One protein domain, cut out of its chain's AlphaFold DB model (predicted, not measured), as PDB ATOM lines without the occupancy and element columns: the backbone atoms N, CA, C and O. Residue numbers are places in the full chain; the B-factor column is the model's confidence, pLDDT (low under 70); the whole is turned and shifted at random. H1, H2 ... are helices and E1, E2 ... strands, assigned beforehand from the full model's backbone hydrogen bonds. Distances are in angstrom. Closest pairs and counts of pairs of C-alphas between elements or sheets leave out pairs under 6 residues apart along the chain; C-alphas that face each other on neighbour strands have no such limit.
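Overview. This is residues 36 to 159 of the 416 residues of an uncharacterized protein of Puniceicoccus vermicola (UniProt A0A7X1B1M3). One long helix, H1, has a two-strand hairpin near each end, E5 and E6 toward its first residues and E1 and E2 at its last, while a third hairpin, E3 and E4, stands off the helix, and long loops make up much of the rest. Hairpin E1 and E2 sits by the last residues of H1 and hairpin E5 and E6 by its first half, while hairpin E3 and E4 stays off the helix and E4 runs on into E5. The printed part has 124 residues with one named helix and six named strands, in the order H1 E1 E2 E3 E4 E5 E6; each sheet is one antiparallel pair. The class is mixed, helices and strands, with under half of the residues, 50, in named elements. The whole is compact, with a radius of gyration of the C-alphas of 15.2 A, and spans 42 by 36 by 26 A.

Arrangement. E1, residues 62 to 66, and E2, residues 80 to 84, form a hairpin, antiparallel at 150 degrees, with N 81 and O 65 2.8 A apart. Residues 81 to 82 of E2 also pair, antiparallel, with residues 93 to 94. H1, residues 36 to 57, comes closest to E2 at the C-alphas of Ala 57 and Ile 82, 6.8 A apart. E5, residues 145 to 148, and E6, residues 154 to 158, form a hairpin at 146 degrees, with N 147 and O 156 2.8 A apart. H1 and E6 have 8 pairs of C-alphas within 8 A, the closest being Ser 45 and Ile 158 at 5.6 A. H1 and E5 are only just apart, at 8.4 A. E3, residues 125 to 129, and E4, residues 140 to 143, form the third hairpin, at 152 degrees, with N 128 and O 140 2.8 A apart. H1 is apart from E3 and E4. E4 runs on into E5 across one residue at 38 degrees, and the two meet only through their link. In H1 every O i to N i+4 pair is within hydrogen-bond range.

Along the chain. H1 runs 31.0 A from C-alpha 36 at (10.161, -3.445, 69.933) to C-alpha 57 at (0.672, 1.392, 99.074). E1 and E2 each measure 13.6 A, E3 12.3 A, E4 10.6 A, E5 9.4 A and E6 10.8 A. E6 ends with C-alpha 158 at (-0.852, -1.198, 77.696).

Size, cuts and confidence. The two C-alphas farthest apart are those of Leu 36 and Ser 89, 44.0 A. The printed part has no cut. The links from E1 to E2, 13 residues, and from E2 to E3, 40 residues, are long. The mean pLDDT of the printed part is 88.8, and residues 70 to 73 are under 70.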
ATOM      1  N   LEU A  36       9.541  -4.564  69.217       94.69
ATOM      2  CA  LEU A  36      10.161  -3.445  69.933       94.69
ATOM      3  C   LEU A  36       9.113  -2.499  70.524       94.69
ATOM      4  O   LEU A  36       9.222  -2.137  71.692       94.69
ATOM      5  N   LYS A  37       8.070  -2.162  69.756       91.94
ATOM      6  CA  LYS A  37       6.938  -1.374  70.262       91.94
ATOM      7  C   LYS A  37       6.229  -2.075  71.421       91.94
ATOM      8  O   LYS A  37       5.981  -1.449  72.441       91.94
ATOM      9  N   ALA A  38       5.953  -3.373  71.303       91.69
ATOM     10  CA  ALA A  38       5.323  -4.146  72.371       91.69
ATOM     11  C   ALA A  38       6.178  -4.159  73.650       91.69
ATOM     12  O   ALA A  38       5.645  -3.985  74.742       91.69
ATOM     13  N   ARG A  39       7.508  -4.285  73.526       94.06
ATOM     14  CA  ARG A  39       8.441  -4.195  74.664       94.06
ATOM     15  C   ARG A  39       8.445  -2.809  75.310       94.06
ATOM     16  O   ARG A  39       8.432  -2.726  76.532       94.06
ATOM     17  N   GLN A  40       8.438  -1.740  74.513       94.25
ATOM     18  CA  GLN A  40       8.351  -0.366  75.022       94.25
ATOM     19  C   GLN A  40       7.032  -0.121  75.761       94.25
ATOM     20  O   GLN A  40       7.042   0.427  76.859       94.25
ATOM     21  N   ASN A  41       5.915  -0.594  75.203       93.50
ATOM     22  CA  ASN A  41       4.612  -0.509  75.857       93.50
ATOM     23  C   ASN A  41       4.596  -1.305  77.165       93.50
ATOM     24  O   ASN A  41       4.149  -0.783  78.175       93.50
ATOM     25  N   ALA A  42       5.135  -2.527  77.182       94.06
ATOM     26  CA  ALA A  42       5.226  -3.331  78.402       94.06
ATOM     27  C   ALA A  42       6.092  -2.660  79.482       94.06
ATOM     28  O   ALA A  42       5.744  -2.689  80.661       94.06
ATOM     29  N   GLN A  43       7.196  -2.015  79.092       95.62
ATOM     30  CA  GLN A  43       8.027  -1.244  80.015       95.62
ATOM     31  C   GLN A  43       7.275  -0.031  80.580       95.62
ATOM     32  O   GLN A  43       7.374   0.241  81.775       95.62
ATOM     33  N   LEU A  44       6.498   0.671  79.751       94.44
ATOM     34  CA  LEU A  44       5.622   1.747  80.214       94.44
ATOM     35  C   LEU A  44       4.561   1.219  81.190       94.44
ATOM     36  O   LEU A  44       4.396   1.806  82.255       94.44
ATOM     37  N   SER A  45       3.903   0.096  80.872       95.06
ATOM     38  CA  SER A  45       2.945  -0.562  81.772       95.06
ATOM     39  C   SER A  45       3.565  -0.854  83.136       95.06
ATOM     40  O   SER A  45       2.938  -0.604  84.156       95.06
ATOM     41  N   LEU A  46       4.803  -1.360  83.162       95.44
ATOM     42  CA  LEU A  46       5.518  -1.654  84.403       95.44
ATOM     43  C   LEU A  46       5.773  -0.383  85.224       95.44
ATOM     44  O   LEU A  46       5.546  -0.380  86.429       95.44
ATOM     45  N   ILE A  47       6.225   0.697  84.583       95.62
ATOM     46  CA  ILE A  47       6.469   1.980  85.259       95.62
ATOM     47  C   ILE A  47       5.163   2.537  85.843       95.62
ATOM     48  O   ILE A  47       5.157   3.001  86.980       95.62
ATOM     49  N   LEU A  48       4.059   2.452  85.096       94.19
ATOM     50  CA  LEU A  48       2.737   2.871  85.568       94.19
ATOM     51  C   LEU A  48       2.250   2.013  86.739       94.19
ATOM     52  O   LEU A  48       1.819   2.563  87.748       94.19
ATOM     53  N   ALA A  49       2.392   0.690  86.650       95.19
ATOM     54  CA  ALA A  49       2.024  -0.233  87.719       95.19
ATOM     55  C   ALA A  49       2.781   0.067  89.022       95.19
ATOM     56  O   ALA A  49       2.180   0.110  90.093       95.19
ATOM     57  N   VAL A  50       4.092   0.326  88.932       95.50
ATOM     58  CA  VAL A  50       4.913   0.727  90.085       95.50
ATOM     59  C   VAL A  50       4.479   2.091  90.623       95.50
ATOM     60  O   VAL A  50       4.416   2.263  91.837       95.50
ATOM     61  N   GLY A  51       4.143   3.042  89.749       94.81
ATOM     62  CA  GLY A  51       3.630   4.353  90.147       94.81
ATOM     63  C   GLY A  51       2.317   4.265  90.928       94.81
ATOM     64  O   GLY A  51       2.210   4.844  92.008       94.81
ATOM     65  N   GLU A  52       1.341   3.498  90.435       93.38
ATOM     66  CA  GLU A  52       0.068   3.282  91.137       93.38
ATOM     67  C   GLU A  52       0.261   2.498  92.443       93.38
ATOM     68  O   GLU A  52      -0.347   2.838  93.459       93.38
ATOM     69  N   LEU A  53       1.165   1.511  92.463       93.56
ATOM     70  CA  LEU A  53       1.533   0.805  93.690       93.56
ATOM     71  C   LEU A  53       2.128   1.769  94.729       93.56
ATOM     72  O   LEU A  53       1.677   1.781  95.866       93.56
ATOM     73  N   GLN A  54       3.091   2.614  94.356       93.44
ATOM     74  CA  GLN A  54       3.698   3.587  95.274       93.44
ATOM     75  C   GLN A  54       2.695   4.637  95.760       93.44
ATOM     76  O   GLN A  54       2.703   5.010  96.931       93.44
ATOM     77  N   LYS A  55       1.804   5.096  94.878       92.12
ATOM     78  CA  LYS A  55       0.759   6.076  95.193       92.12
ATOM     79  C   LYS A  55      -0.230   5.561  96.237       92.12
ATOM     80  O   LYS A  55      -0.620   6.324  97.117       92.12
ATOM     81  N   TYR A  56      -0.643   4.295  96.148       91.56
ATOM     82  CA  TYR A  56      -1.659   3.740  97.049       91.56
ATOM     83  C   TYR A  56      -1.091   2.943  98.230       91.56
ATOM     84  O   TYR A  56      -1.686   3.000  99.304       91.56
ATOM     85  N   ALA A  57       0.032   2.239  98.060       90.50
ATOM     86  CA  ALA A  57       0.672   1.392  99.074       90.50
ATOM     87  C   ALA A  57       1.939   2.014  99.696       90.50
ATOM     88  O   ALA A  57       2.644   1.341 100.439       90.50
ATOM     89  N   GLY A  58       2.261   3.276  99.389       88.88
ATOM     90  CA  GLY A  58       3.467   3.934  99.907       88.88
ATOM     91  C   GLY A  58       3.413   4.313 101.390       88.88
ATOM     92  O   GLY A  58       4.459   4.479 102.007       88.88
ATOM     93  N   GLU A  59       2.220   4.465 101.968       89.19
ATOM     94  CA  GLU A  59       2.059   4.693 103.407       89.19
ATOM     95  C   GLU A  59       2.020   3.361 104.168       89.19
ATOM     96  O   GLU A  59       1.332   2.433 103.750       89.19
ATOM     97  N   ASP A  60       2.654   3.303 105.343       88.19
ATOM     98  CA  ASP A  60       2.679   2.103 106.203       88.19
ATOM     99  C   ASP A  60       1.288   1.693 106.729       88.19
ATOM    100  O   ASP A  60       1.088   0.576 107.201       88.19
ATOM    101  N   GLN A  61       0.307   2.593 106.639       90.69
ATOM    102  CA  GLN A  61      -1.081   2.406 107.073       90.69
ATOM    103  C   GLN A  61      -1.965   1.861 105.943       90.69
ATOM    104  O   GLN A  61      -3.069   2.351 105.669       90.69
ATOM    105  N   ARG A  62      -1.432   0.888 105.208       90.25
ATOM    106  CA  ARG A  62      -2.093   0.254 104.069       90.25
ATOM    107  C   ARG A  62      -2.027  -1.253 104.227       90.25
ATOM    108  O   ARG A  62      -1.012  -1.799 104.643       90.25
ATOM    109  N   ALA A  63      -3.128  -1.911 103.895       90.19
ATOM    110  CA  ALA A  63      -3.210  -3.363 103.860       90.19
ATOM    111  C   ALA A  63      -3.526  -3.801 102.433       90.19
ATOM    112  O   ALA A  63      -4.411  -3.227 101.795       90.19
ATOM    113  N   THR A  64      -2.808  -4.803 101.937       91.38
ATOM    114  CA  THR A  64      -3.089  -5.438 100.649       91.38
ATOM    115  C   THR A  64      -3.809  -6.757 100.869       91.38
ATOM    116  O   THR A  64      -3.624  -7.424 101.887       91.38
ATOM    117  N   ALA A  65      -4.673  -7.110  99.929       91.56
ATOM    118  CA  ALA A  65      -5.292  -8.424  99.853       91.56
ATOM    119  C   ALA A  65      -5.821  -8.664  98.438       91.56
ATOM    120  O   ALA A  65      -6.082  -7.730  97.673       91.56
ATOM    121  N   ARG A  66      -6.006  -9.933  98.086       92.38
ATOM    122  CA  ARG A  66      -6.703 -10.323  96.858       92.38
ATOM    123  C   ARG A  66      -8.208 -10.074  96.977       92.38
ATOM    124  O   ARG A  66      -8.757  -9.968  98.070       92.38
ATOM    125  N   ALA A  67      -8.882  -9.970  95.836       90.81
ATOM    126  CA  ALA A  67     -10.320  -9.725  95.762       90.81
ATOM    127  C   ALA A  67     -11.177 -10.881  96.304       90.81
ATOM    128  O   ALA A  67     -12.319 -10.658  96.708       90.81
ATOM    129  N   ASP A  68     -10.622 -12.094  96.348       88.38
ATOM    130  CA  ASP A  68     -11.231 -13.281  96.959       88.38
ATOM    131  C   ASP A  68     -11.526 -13.127  98.467       88.38
ATOM    132  O   ASP A  68     -12.406 -13.818  98.980       88.38
ATOM    133  N   ILE A  69     -10.885 -12.178  99.165       85.88
ATOM    134  CA  ILE A  69     -11.181 -11.873 100.575       85.88
ATOM    135  C   ILE A  69     -12.607 -11.333 100.770       85.88
ATOM    136  O   ILE A  69     -13.218 -11.530 101.821       85.88
ATOM    137  N   SER A  70     -13.157 -10.641  99.765       69.75
ATOM    138  CA  SER A  70     -14.483 -10.030  99.833       69.75
ATOM    139  C   SER A  70     -15.482 -10.806  98.972       69.75
ATOM    140  O   SER A  70     -15.731 -10.460  97.821       69.75
ATOM    141  N   SER A  71     -16.120 -11.814  99.574       64.19
ATOM    142  CA  SER A  71     -17.252 -12.605  99.048       64.19
ATOM    143  C   SER A  71     -16.981 -13.529  97.840       64.19
ATOM    144  O   SER A  71     -16.219 -13.226  96.931       64.19
ATOM    145  N   ALA A  72     -17.703 -14.655  97.806       55.34
ATOM    146  CA  ALA A  72     -17.574 -15.765  96.850       55.34
ATOM    147  C   ALA A  72     -17.970 -15.467  95.379       55.34
ATOM    148  O   ALA A  72     -18.089 -16.395  94.588       55.34
ATOM    149  N   ASN A  73     -18.184 -14.201  94.998       57.16
ATOM    150  CA  ASN A  73     -18.651 -13.794  93.659       57.16
ATOM    151  C   ASN A  73     -17.747 -12.731  93.009       57.16
ATOM    152  O   ASN A  73     -18.211 -11.851  92.282       57.16
ATOM    153  N   SER A  74     -16.446 -12.785  93.286       75.94
ATOM    154  CA  SER A  74     -15.466 -12.012  92.530       75.94
ATOM    155  C   SER A  74     -15.274 -12.645  91.148       75.94
ATOM    156  O   SER A  74     -14.800 -13.773  91.049       75.94
ATOM    157  N   ALA A  75     -15.613 -11.922  90.078       87.38
ATOM    158  CA  ALA A  75     -15.362 -12.379  88.711       87.38
ATOM    159  C   ALA A  75     -13.860 -12.391  88.365       87.38
ATOM    160  O   ALA A  75     -13.447 -13.115  87.464       87.38
ATOM    161  N   ASN A  76     -13.051 -11.606  89.089       90.06
ATOM    162  CA  ASN A  76     -11.594 -11.563  88.962       90.06
ATOM    163  C   ASN A  76     -10.926 -11.692  90.353       90.06
ATOM    164  O   ASN A  76     -10.483 -10.692  90.920       90.06
ATOM    165  N   PRO A  77     -10.870 -12.901  90.948       90.31
ATOM    166  CA  PRO A  77     -10.448 -13.115  92.345       90.31
ATOM    167  C   PRO A  77      -8.992 -12.739  92.645       90.31
ATOM    168  O   PRO A  77      -8.688 -12.317  93.757       90.31
ATOM    169  N   PHE A  78      -8.099 -12.813  91.657       92.00
ATOM    170  CA  PHE A  78      -6.666 -12.555  91.851       92.00
ATOM    171  C   PHE A  78      -6.261 -11.083  91.746       92.00
ATOM    172  O   PHE A  78      -5.072 -10.769  91.781       92.00
ATOM    173  N   TRP A  79      -7.205 -10.160  91.574       93.12
ATOM    174  CA  TRP A  79      -6.880  -8.735  91.579       93.12
ATOM    175  C   TRP A  79      -6.519  -8.274  92.988       93.12
ATOM    176  O   TRP A  79      -7.236  -8.568  93.942       93.12
ATOM    177  N   THR A  80      -5.417  -7.539  93.110       93.62
ATOM    178  CA  THR A  80      -4.941  -7.023  94.397       93.62
ATOM    179  C   THR A  80      -5.579  -5.673  94.694       93.62
ATOM    180  O   THR A  80      -5.502  -4.740  93.888       93.62
ATOM    181  N   GLY A  81      -6.215  -5.585  95.856       92.56
ATOM    182  CA  GLY A  81      -6.762  -4.364  96.424       92.56
ATOM    183  C   GLY A  81      -5.847  -3.790  97.500       92.56
ATOM    184  O   GLY A  81      -5.078  -4.514  98.133       92.56
ATOM    185  N   ILE A  82      -5.953  -2.483  97.717       92.81
ATOM    186  CA  ILE A  82      -5.311  -1.768  98.818       92.81
ATOM    187  C   ILE A  82      -6.394  -1.105  99.662       92.81
ATOM    188  O   ILE A  82      -7.162  -0.275  99.166       92.81
ATOM    189  N   TRP A  83      -6.415  -1.435 100.948       90.81
ATOM    190  CA  TRP A  83      -7.291  -0.853 101.956       90.81
ATOM    191  C   TRP A  83      -6.525   0.137 102.828       90.81
ATOM    192  O   TRP A  83      -5.347  -0.046 103.136       90.81
ATOM    193  N   ASN A  84      -7.225   1.184 103.257       89.75
ATOM    194  CA  ASN A  84      -6.719   2.148 104.223       89.75
ATOM    195  C   ASN A  84      -7.111   1.704 105.636       89.75
ATOM    196  O   ASN A  84      -8.301   1.622 105.945       89.75
ATOM    197  N   SER A  85      -6.129   1.436 106.497       85.88
ATOM    198  CA  SER A  85      -6.379   0.971 107.867       85.88
ATOM    199  C   SER A  85      -7.043   2.031 108.749       85.88
ATOM    200  O   SER A  85      -7.792   1.686 109.661       85.88
ATOM    201  N   ASN A  86      -6.844   3.318 108.451       85.19
ATOM    202  CA  ASN A  86      -7.433   4.421 109.211       85.19
ATOM    203  C   ASN A  86      -8.912   4.667 108.882       85.19
ATOM    204  O   ASN A  86      -9.616   5.315 109.655       85.19
ATOM    205  N   ASN A  87      -9.386   4.212 107.718       84.62
ATOM    206  CA  ASN A  87     -10.744   4.476 107.254       84.62
ATOM    207  C   ASN A  87     -11.369   3.224 106.638       84.62
ATOM    208  O   ASN A  87     -11.352   3.029 105.422       84.62
ATOM    209  N   ALA A  88     -12.001   2.419 107.491       78.19
ATOM    210  CA  ALA A  88     -12.685   1.194 107.087       78.19
ATOM    211  C   ALA A  88     -13.867   1.421 106.120       78.19
ATOM    212  O   ALA A  88     -14.316   0.478 105.474       78.19
ATOM    213  N   SER A  89     -14.394   2.647 106.008       82.38
ATOM    214  CA  SER A  89     -15.488   2.974 105.081       82.38
ATOM    215  C   SER A  89     -15.005   3.356 103.678       82.38
ATOM    216  O   SER A  89     -15.821   3.477 102.762       82.38
ATOM    217  N   GLN A  90     -13.700   3.561 103.484       84.81
ATOM    218  CA  GLN A  90     -13.134   3.875 102.177       84.81
ATOM    219  C   GLN A  90     -13.101   2.617 101.294       84.81
ATOM    220  O   GLN A  90     -12.636   1.560 101.713       84.81
ATOM    221  N   SER A  91     -13.580   2.731 100.050       86.25
ATOM    222  CA  SER A  91     -13.472   1.636  99.076       86.25
ATOM    223  C   SER A  91     -12.004   1.358  98.727       86.25
ATOM    224  O   SER A  91     -11.246   2.320  98.562       86.25
ATOM    225  N   PRO A  92     -11.599   0.082  98.586       89.62
ATOM    226  CA  PRO A  92     -10.224  -0.260  98.253       89.62
ATOM    227  C   PRO A  92      -9.846   0.203  96.847       89.62
ATOM    228  O   PRO A  92     -10.681   0.229  95.939       89.62
ATOM    229  N   ALA A  93      -8.569   0.534  96.666       92.00
ATOM    230  CA  ALA A  93      -7.996   0.803  95.353       92.00
ATOM    231  C   ALA A  93      -7.512  -0.511  94.721       92.00
ATOM    232  O   ALA A  93      -6.725  -1.227  95.333       92.00
ATOM    233  N   TRP A  94      -7.964  -0.832  93.507       93.19
ATOM    234  CA  TRP A  94      -7.572  -2.040  92.774       93.19
ATOM    235  C   TRP A  94      -6.407  -1.748  91.826       93.19
ATOM    236  O   TRP A  94      -6.516  -0.882  90.954       93.19
ATOM    237  N   LEU A  95      -5.314  -2.501  91.967       93.62
ATOM    238  CA  LEU A  95      -4.087  -2.353  91.178       93.62
ATOM    239  C   LEU A  95      -4.159  -3.115  89.847       93.62
ATOM    240  O   LEU A  95      -3.478  -4.122  89.623       93.62
ATOM    241  N   VAL A  96      -5.000  -2.616  88.952       93.69
ATOM    242  CA  VAL A  96      -5.202  -3.152  87.604       93.69
ATOM    243  C   VAL A  96      -5.195  -2.013  86.591       93.69
ATOM    244  O   VAL A  96      -5.529  -0.877  86.939       93.69
ATOM    245  N   SER A  97      -4.809  -2.304  85.349       93.38
ATOM    246  CA  SER A  97      -4.903  -1.321  84.274       93.38
ATOM    247  C   SER A  97      -6.335  -0.816  84.078       93.38
ATOM    248  O   SER A  97      -7.298  -1.553  84.288       93.38
ATOM    249  N   GLY A  98      -6.479   0.448  83.683       90.50
ATOM    250  CA  GLY A  98      -7.768   1.121  83.482       90.50
ATOM    251  C   GLY A  98      -8.264   1.934  84.681       90.50
ATOM    252  O   GLY A  98      -9.278   2.620  84.563       90.50
ATOM    253  N   ASN A  99      -7.553   1.892  85.813       92.38
ATOM    254  CA  ASN A  99      -7.894   2.608  87.048       92.38
ATOM    255  C   ASN A  99      -6.964   3.800  87.370       92.38
ATOM    256  O   ASN A  99      -7.189   4.497  88.356       92.38
ATOM    257  N   GLU A 100      -5.940   4.068  86.557       85.75
ATOM    258  CA  GLU A 100      -4.811   4.976  86.843       85.75
ATOM    259  C   GLU A 100      -5.243   6.436  87.078       85.75
ATOM    260  O   GLU A 100      -4.641   7.179  87.856       85.75
ATOM    261  N   SER A 101      -6.315   6.860  86.406       83.12
ATOM    262  CA  SER A 101      -6.847   8.234  86.465       83.12
ATOM    263  C   SER A 101      -8.215   8.331  87.141       83.12
ATOM    264  O   SER A 101      -8.834   9.393  87.125       83.12
ATOM    265  N   LEU A 102      -8.701   7.232  87.717       88.25
ATOM    266  CA  LEU A 102     -10.035   7.146  88.295       88.25
ATOM    267  C   LEU A 102      -9.943   7.020  89.816       88.25
ATOM    268  O   LEU A 102      -9.106   6.300  90.359       88.25
ATOM    269  N   SER A 103     -10.835   7.716  90.517       85.00
ATOM    270  CA  SER A 103     -11.031   7.489  91.949       85.00
ATOM    271  C   SER A 103     -11.779   6.164  92.155       85.00
ATOM    272  O   SER A 103     -12.677   5.872  91.364       85.00
ATOM    273  N   PRO A 104     -11.534   5.403  93.242       83.88
ATOM    274  CA  PRO A 104     -12.316   4.203  93.574       83.88
ATOM    275  C   PRO A 104     -13.841   4.418  93.665       83.88
ATOM    276  O   PRO A 104     -14.619   3.465  93.606       83.88
ATOM    277  N   SER A 105     -14.279   5.673  93.819       84.19
ATOM    278  CA  SER A 105     -15.687   6.087  93.834       84.19
ATOM    279  C   SER A 105     -16.293   6.349  92.447       84.19
ATOM    280  O   SER A 105     -17.492   6.608  92.359       84.19
ATOM    281  N   ASP A 106     -15.493   6.347  91.380       88.12
ATOM    282  CA  ASP A 106     -15.951   6.642  90.020       88.12
ATOM    283  C   ASP A 106     -16.842   5.501  89.477       88.12
ATOM    284  O   ASP A 106     -16.512   4.325  89.663       88.12
ATOM    285  N   PRO A 107     -17.967   5.801  88.799       85.62
ATOM    286  CA  PRO A 107     -18.785   4.788  88.131       85.62
ATOM    287  C   PRO A 107     -18.030   3.923  87.109       85.62
ATOM    288  O   PRO A 107     -18.385   2.759  86.939       85.62
ATOM    289  N   ASN A 108     -17.004   4.468  86.449       87.50
ATOM    290  CA  ASN A 108     -16.198   3.761  85.448       87.50
ATOM    291  C   ASN A 108     -15.018   2.985  86.056       87.50
ATOM    292  O   ASN A 108     -14.249   2.368  85.318       87.50
ATOM    293  N   TYR A 109     -14.854   3.022  87.383       90.19
ATOM    294  CA  TYR A 109     -13.780   2.318  88.076       90.19
ATOM    295  C   TYR A 109     -13.933   0.802  87.924       90.19
ATOM    296  O   TYR A 109     -14.982   0.233  88.247       90.19
ATOM    297  N   GLN A 110     -12.875   0.135  87.467       90.56
ATOM    298  CA  GLN A 110     -12.863  -1.313  87.288       90.56
ATOM    299  C   GLN A 110     -12.835  -1.994  88.656       90.56
ATOM    300  O   GLN A 110     -11.939  -1.761  89.473       90.56
ATOM    301  N   LYS A 111     -13.830  -2.852  88.904       88.75
ATOM    302  CA  LYS A 111     -13.998  -3.599  90.158       88.75
ATOM    303  C   LYS A 111     -13.910  -5.102  89.888       88.75
ATOM    304  O   LYS A 111     -14.443  -5.548  88.873       88.75
ATOM    305  N   PRO A 112     -13.348  -5.907  90.805       89.50
ATOM    306  CA  PRO A 112     -13.247  -7.360  90.640       89.50
ATOM    307  C   PRO A 112     -14.589  -8.071  90.452       89.50
ATOM    308  O   PRO A 112     -14.641  -9.138  89.850       89.50
ATOM    309  N   SER A 113     -15.684  -7.477  90.935       87.44
ATOM    310  CA  SER A 113     -17.048  -7.984  90.750       87.44
ATOM    311  C   SER A 113     -17.554  -7.881  89.304       87.44
ATOM    312  O   SER A 113     -18.556  -8.506  88.968       87.44
ATOM    313  N   LEU A 114     -16.913  -7.073  88.450       88.06
ATOM    314  CA  LEU A 114     -17.285  -6.929  87.047       88.06
ATOM    315  C   LEU A 114     -16.638  -8.042  86.217       88.06
ATOM    316  O   LEU A 114     -15.417  -8.117  86.099       88.06
ATOM    317  N   ALA A 115     -17.461  -8.890  85.604       87.56
ATOM    318  CA  ALA A 115     -16.971  -9.919  84.697       87.56
ATOM    319  C   ALA A 115     -16.429  -9.288  83.409       87.56
ATOM    320  O   ALA A 115     -17.163  -8.650  82.656       87.56
ATOM    321  N   LEU A 116     -15.138  -9.494  83.154       88.62
ATOM    322  CA  LEU A 116     -14.507  -9.084  81.907       88.62
ATOM    323  C   LEU A 116     -14.725 -10.148  80.823       88.62
ATOM    324  O   LEU A 116     -14.624 -11.342  81.121       88.62
ATOM    325  N   PRO A 117     -14.980  -9.760  79.566       89.56
ATOM    326  CA  PRO A 117     -15.023 -10.705  78.457       89.56
ATOM    327  C   PRO A 117     -13.637 -11.308  78.196       89.56
ATOM    328  O   PRO A 117     -12.603 -10.699  78.493       89.56
ATOM    329  N   ASP A 118     -13.619 -12.511  77.629       87.00
ATOM    330  CA  ASP A 118     -12.374 -13.140  77.195       87.00
ATOM    331  C   ASP A 118     -11.746 -12.352  76.034       87.00
ATOM    332  O   ASP A 118     -12.482 -11.810  75.199       87.00
ATOM    333  N   PRO A 119     -10.400 -12.286  75.966       86.50
ATOM    334  CA  PRO A 119      -9.652 -11.440  75.041       86.50
ATOM    335  C   PRO A 119      -9.772 -11.951  73.609       86.50
ATOM    336  O   PRO A 119      -8.918 -12.654  73.068       86.50
ATOM    337  N   THR A 120     -10.891 -11.595  73.000       85.12
ATOM    338  CA  THR A 120     -11.258 -11.886  71.623       85.12
ATOM    339  C   THR A 120     -11.714 -10.575  70.991       85.12
ATOM    340  O   THR A 120     -12.485  -9.845  71.615       85.12
ATOM    341  N   PRO A 121     -11.257 -10.220  69.775       78.88
ATOM    342  CA  PRO A 121     -11.770  -9.036  69.093       78.88
ATOM    343  C   PRO A 121     -13.304  -9.120  68.999       78.88
ATOM    344  O   PRO A 121     -13.807 -10.157  68.557       78.88
ATOM    345  N   PRO A 122     -14.062  -8.084  69.408       80.50
ATOM    346  CA  PRO A 122     -13.671  -6.677  69.560       80.50
ATOM    347  C   PRO A 122     -13.350  -6.211  70.998       80.50
ATOM    348  O   PRO A 122     -13.287  -5.008  71.228       80.50
ATOM    349  N   TYR A 123     -13.204  -7.110  71.972       83.62
ATOM    350  CA  TYR A 123     -13.037  -6.729  73.376       83.62
ATOM    351  C   TYR A 123     -11.612  -6.265  73.706       83.62
ATOM    352  O   TYR A 123     -10.632  -6.915  73.347       83.62
ATOM    353  N   ASP A 124     -11.511  -5.166  74.456       88.38
ATOM    354  CA  ASP A 124     -10.254  -4.565  74.918       88.38
ATOM    355  C   ASP A 124      -9.732  -5.232  76.205       88.38
ATOM    356  O   ASP A 124      -9.462  -4.564  77.204       88.38
ATOM    357  N   THR A 125      -9.598  -6.558  76.208       91.75
ATOM    358  CA  THR A 125      -9.043  -7.332  77.333       91.75
ATOM    359  C   THR A 125      -7.829  -8.147  76.895       91.75
ATOM    360  O   THR A 125      -7.632  -8.415  75.709       91.75
ATOM    361  N   ILE A 126      -6.979  -8.533  77.850       92.75
ATOM    362  CA  ILE A 126      -5.811  -9.392  77.611       92.75
ATOM    363  C   ILE A 126      -5.581 -10.333  78.800       92.75
ATOM    364  O   ILE A 126      -5.799  -9.950  79.951       92.75
ATOM    365  N   TRP A 127      -5.121 -11.561  78.533       92.88
ATOM    366  CA  TRP A 127      -4.624 -12.458  79.578       92.88
ATOM    367  C   TRP A 127      -3.202 -12.057  79.984       92.88
ATOM    368  O   TRP A 127      -2.309 -12.008  79.137       92.88
ATOM    369  N   LEU A 128      -2.980 -11.812  81.275       92.88
ATOM    370  CA  LEU A 128      -1.634 -11.673  81.841       92.88
ATOM    371  C   LEU A 128      -1.130 -12.978  82.451       92.88
ATOM    372  O   LEU A 128       0.070 -13.243  82.428       92.88
ATOM    373  N   ILE A 129      -2.046 -13.814  82.939       91.88
ATOM    374  CA  ILE A 129      -1.780 -15.203  83.305       91.88
ATOM    375  C   ILE A 129      -2.767 -16.076  82.537       91.88
ATOM    376  O   ILE A 129      -3.972 -15.950  82.731       91.88
ATOM    377  N   ASP A 130      -2.239 -16.949  81.678       90.56
ATOM    378  CA  ASP A 130      -3.029 -17.867  80.847       90.56
ATOM    379  C   ASP A 130      -2.515 -19.309  80.973       90.56
ATOM    380  O   ASP A 130      -3.098 -20.125  81.674       90.56
ATOM    381  N   HIS A 131      -1.352 -19.596  80.380       89.38
ATOM    382  CA  HIS A 131      -0.741 -20.935  80.355       89.38
ATOM    383  C   HIS A 131       0.234 -21.190  81.524       89.38
ATOM    384  O   HIS A 131       0.922 -22.209  81.566       89.38
ATOM    385  N   SER A 132       0.344 -20.245  82.461       88.75
ATOM    386  CA  SER A 132       1.195 -20.362  83.657       88.75
ATOM    387  C   SER A 132       0.448 -20.911  84.876       88.75
ATOM    388  O   SER A 132       1.018 -20.931  85.962       88.75
ATOM    389  N   VAL A 133      -0.805 -21.327  84.692       92.31
ATOM    390  CA  VAL A 133      -1.672 -21.957  85.695       92.31
ATOM    391  C   VAL A 133      -2.284 -23.226  85.113       92.31
ATOM    392  O   VAL A 133      -2.409 -23.343  83.891       92.31
ATOM    393  N   ASN A 134      -2.637 -24.177  85.978       90.69
ATOM    394  CA  ASN A 134      -3.242 -25.440  85.556       90.69
ATOM    395  C   ASN A 134      -4.769 -25.320  85.380       90.69
ATOM    396  O   ASN A 134      -5.311 -25.797  84.383       90.69
ATOM    397  N   ASP A 135      -5.460 -24.647  86.307       90.50
ATOM    398  CA  ASP A 135      -6.912 -24.442  86.243       90.50
ATOM    399  C   ASP A 135      -7.261 -23.169  85.436       90.50
ATOM    400  O   ASP A 135      -6.691 -22.099  85.676       90.50
ATOM    401  N   PRO A 136      -8.201 -23.225  84.470       88.12
ATOM    402  CA  PRO A 136      -8.749 -22.033  83.828       88.12
ATOM    403  C   PRO A 136      -9.329 -20.983  84.788       88.12
ATOM    404  O   PRO A 136      -9.304 -19.798  84.452       88.12
ATOM    405  N   ALA A 137      -9.834 -21.390  85.956       87.81
ATOM    406  CA  ALA A 137     -10.342 -20.481  86.983       87.81
ATOM    407  C   ALA A 137      -9.237 -19.595  87.587       87.81
ATOM    408  O   ALA A 137      -9.527 -18.478  88.009       87.81
ATOM    409  N   ASP A 138      -7.978 -20.048  87.543       90.31
ATOM    410  CA  ASP A 138      -6.811 -19.352  88.100       90.31
ATOM    411  C   ASP A 138      -6.197 -18.312  87.149       90.31
ATOM    412  O   ASP A 138      -5.204 -17.642  87.465       90.31
ATOM    413  N   ARG A 139      -6.757 -18.173  85.944       92.31
ATOM    414  CA  ARG A 139      -6.255 -17.242  84.933       92.31
ATOM    415  C   ARG A 139      -6.567 -15.802  85.311       92.31
ATOM    416  O   ARG A 139      -7.622 -15.478  85.849       92.31
ATOM    417  N   VAL A 140      -5.653 -14.900  84.957       92.62
ATOM    418  CA  VAL A 140      -5.787 -13.469  85.248       92.62
ATOM    419  C   VAL A 140      -5.887 -12.696  83.948       92.62
ATOM    420  O   VAL A 140      -4.936 -12.647  83.162       92.62
ATOM    421  N   LYS A 141      -7.041 -12.060  83.745       93.12
ATOM    422  CA  LYS A 141      -7.284 -11.087  82.677       93.12
ATOM    423  C   LYS A 141      -7.448  -9.687  83.237       93.12
ATOM    424  O   LYS A 141      -7.842  -9.497  84.389       93.12
ATOM    425  N   VAL A 142      -7.145  -8.717  82.387       93.94
ATOM    426  CA  VAL A 142      -7.227  -7.287  82.685       93.94
ATOM    427  C   VAL A 142      -7.708  -6.522  81.451       93.94
ATOM    428  O   VAL A 142      -7.540  -7.013  80.326       93.94
ATOM    429  N   PRO A 143      -8.293  -5.327  81.621       93.38
ATOM    430  CA  PRO A 143      -8.614  -4.465  80.498       93.38
ATOM    431  C   PRO A 143      -7.344  -3.789  79.967       93.38
ATOM    432  O   PRO A 143      -6.389  -3.528  80.701       93.38
ATOM    433  N   THR A 144      -7.334  -3.507  78.672       92.50
ATOM    434  CA  THR A 144      -6.249  -2.789  77.998       92.50
ATOM    435  C   THR A 144      -6.551  -1.297  77.937       92.50
ATOM    436  O   THR A 144      -7.700  -0.898  77.762       92.50
ATOM    437  N   VAL A 145      -5.516  -0.470  78.055       92.00
ATOM    438  CA  VAL A 145      -5.605   0.992  77.957       92.00
ATOM    439  C   VAL A 145      -4.845   1.452  76.720       92.00
ATOM    440  O   VAL A 145      -3.723   1.012  76.469       92.00
ATOM    441  N   ASP A 146      -5.457   2.329  75.928       91.31
ATOM    442  CA  ASP A 146      -4.837   2.890  74.729       91.31
ATOM    443  C   ASP A 146      -3.803   3.972  75.069       91.31
ATOM    444  O   ASP A 146      -4.068   4.903  75.827       91.31
ATOM    445  N   ILE A 147      -2.633   3.891  74.434       89.12
ATOM    446  CA  ILE A 147      -1.645   4.967  74.399       89.12
ATOM    447  C   ILE A 147      -1.989   5.879  73.226       89.12
ATOM    448  O   ILE A 147      -1.824   5.504  72.059       89.12
ATOM    449  N   GLN A 148      -2.423   7.093  73.535       88.38
ATOM    450  CA  GLN A 148      -2.752   8.096  72.530       88.38
ATOM    451  C   GLN A 148      -1.525   8.938  72.155       88.38
ATOM    452  O   GLN A 148      -0.720   9.297  73.014       88.38
ATOM    453  N   ASP A 149      -1.376   9.251  70.866       84.94
ATOM    454  CA  ASP A 149      -0.452  10.299  70.418       84.94
ATOM    455  C   ASP A 149      -0.988  11.710  70.725       84.94
ATOM    456  O   ASP A 149      -2.108  11.894  71.199       84.94
ATOM    457  N   SER A 150      -0.192  12.735  70.406       84.44
ATOM    458  CA  SER A 150      -0.585  14.146  70.545       84.44
ATOM    459  C   SER A 150      -1.850  14.528  69.764       84.44
ATOM    460  O   SER A 150      -2.430  15.577  70.024       84.44
ATOM    461  N   ASN A 151      -2.255  13.704  68.796       84.62
ATOM    462  CA  ASN A 151      -3.410  13.912  67.932       84.62
ATOM    463  C   ASN A 151      -4.609  13.029  68.341       84.62
ATOM    464  O   ASN A 151      -5.622  13.041  67.645       84.62
ATOM    465  N   GLY A 152      -4.506  12.271  69.441       82.44
ATOM    466  CA  GLY A 152      -5.560  11.396  69.961       82.44
ATOM    467  C   GLY A 152      -5.667  10.021  69.289       82.44
ATOM    468  O   GLY A 152      -6.597   9.276  69.593       82.44
ATOM    469  N   ASN A 153      -4.749   9.640  68.394       87.00
ATOM    470  CA  ASN A 153      -4.776   8.316  67.765       87.00
ATOM    471  C   ASN A 153      -4.137   7.265  68.676       87.00
ATOM    472  O   ASN A 153      -3.056   7.493  69.223       87.00
ATOM    473  N   SER A 154      -4.748   6.078  68.778       85.38
ATOM    474  CA  SER A 154      -4.135   4.944  69.481       85.38
ATOM    475  C   SER A 154      -2.893   4.459  68.724       85.38
ATOM    476  O   SER A 154      -2.959   4.010  67.578       85.38
ATOM    477  N   THR A 155      -1.736   4.576  69.369       85.50
ATOM    478  CA  THR A 155      -0.432   4.144  68.842       85.50
ATOM    479  C   THR A 155      -0.009   2.771  69.360       85.50
ATOM    480  O   THR A 155       0.901   2.146  68.801       85.50
ATOM    481  N   GLY A 156      -0.688   2.291  70.401       88.44
ATOM    482  CA  GLY A 156      -0.473   1.012  71.050       88.44
ATOM    483  C   GLY A 156      -1.358   0.877  72.285       88.44
ATOM    484  O   GLY A 156      -2.017   1.828  72.685       88.44
ATOM    485  N   LYS A 157      -1.351  -0.307  72.891       91.88
ATOM    486  CA  LYS A 157      -2.081  -0.597  74.128       91.88
ATOM    487  C   LYS A 157      -1.117  -1.024  75.230       91.88
ATOM    488  O   LYS A 157      -0.058  -1.594  74.938       91.88
ATOM    489  N   ILE A 158      -1.501  -0.746  76.466       93.75
ATOM    490  CA  ILE A 158      -0.852  -1.198  77.696       93.75
ATOM    491  C   ILE A 158      -1.847  -1.978  78.542       93.75
ATOM    492  O   ILE A 158      -3.057  -1.789  78.442       93.75
ATOM    493  N   ALA A 159      -1.323  -2.863  79.373       94.62
ATOM    494  CA  ALA A 159      -2.087  -3.561  80.385       94.62
ATOM    495  C   ALA A 159      -1.133  -4.016  81.485       94.62
ATOM    496  O   ALA A 159       0.022  -4.355  81.197       94.62
TER     497      ALA A 159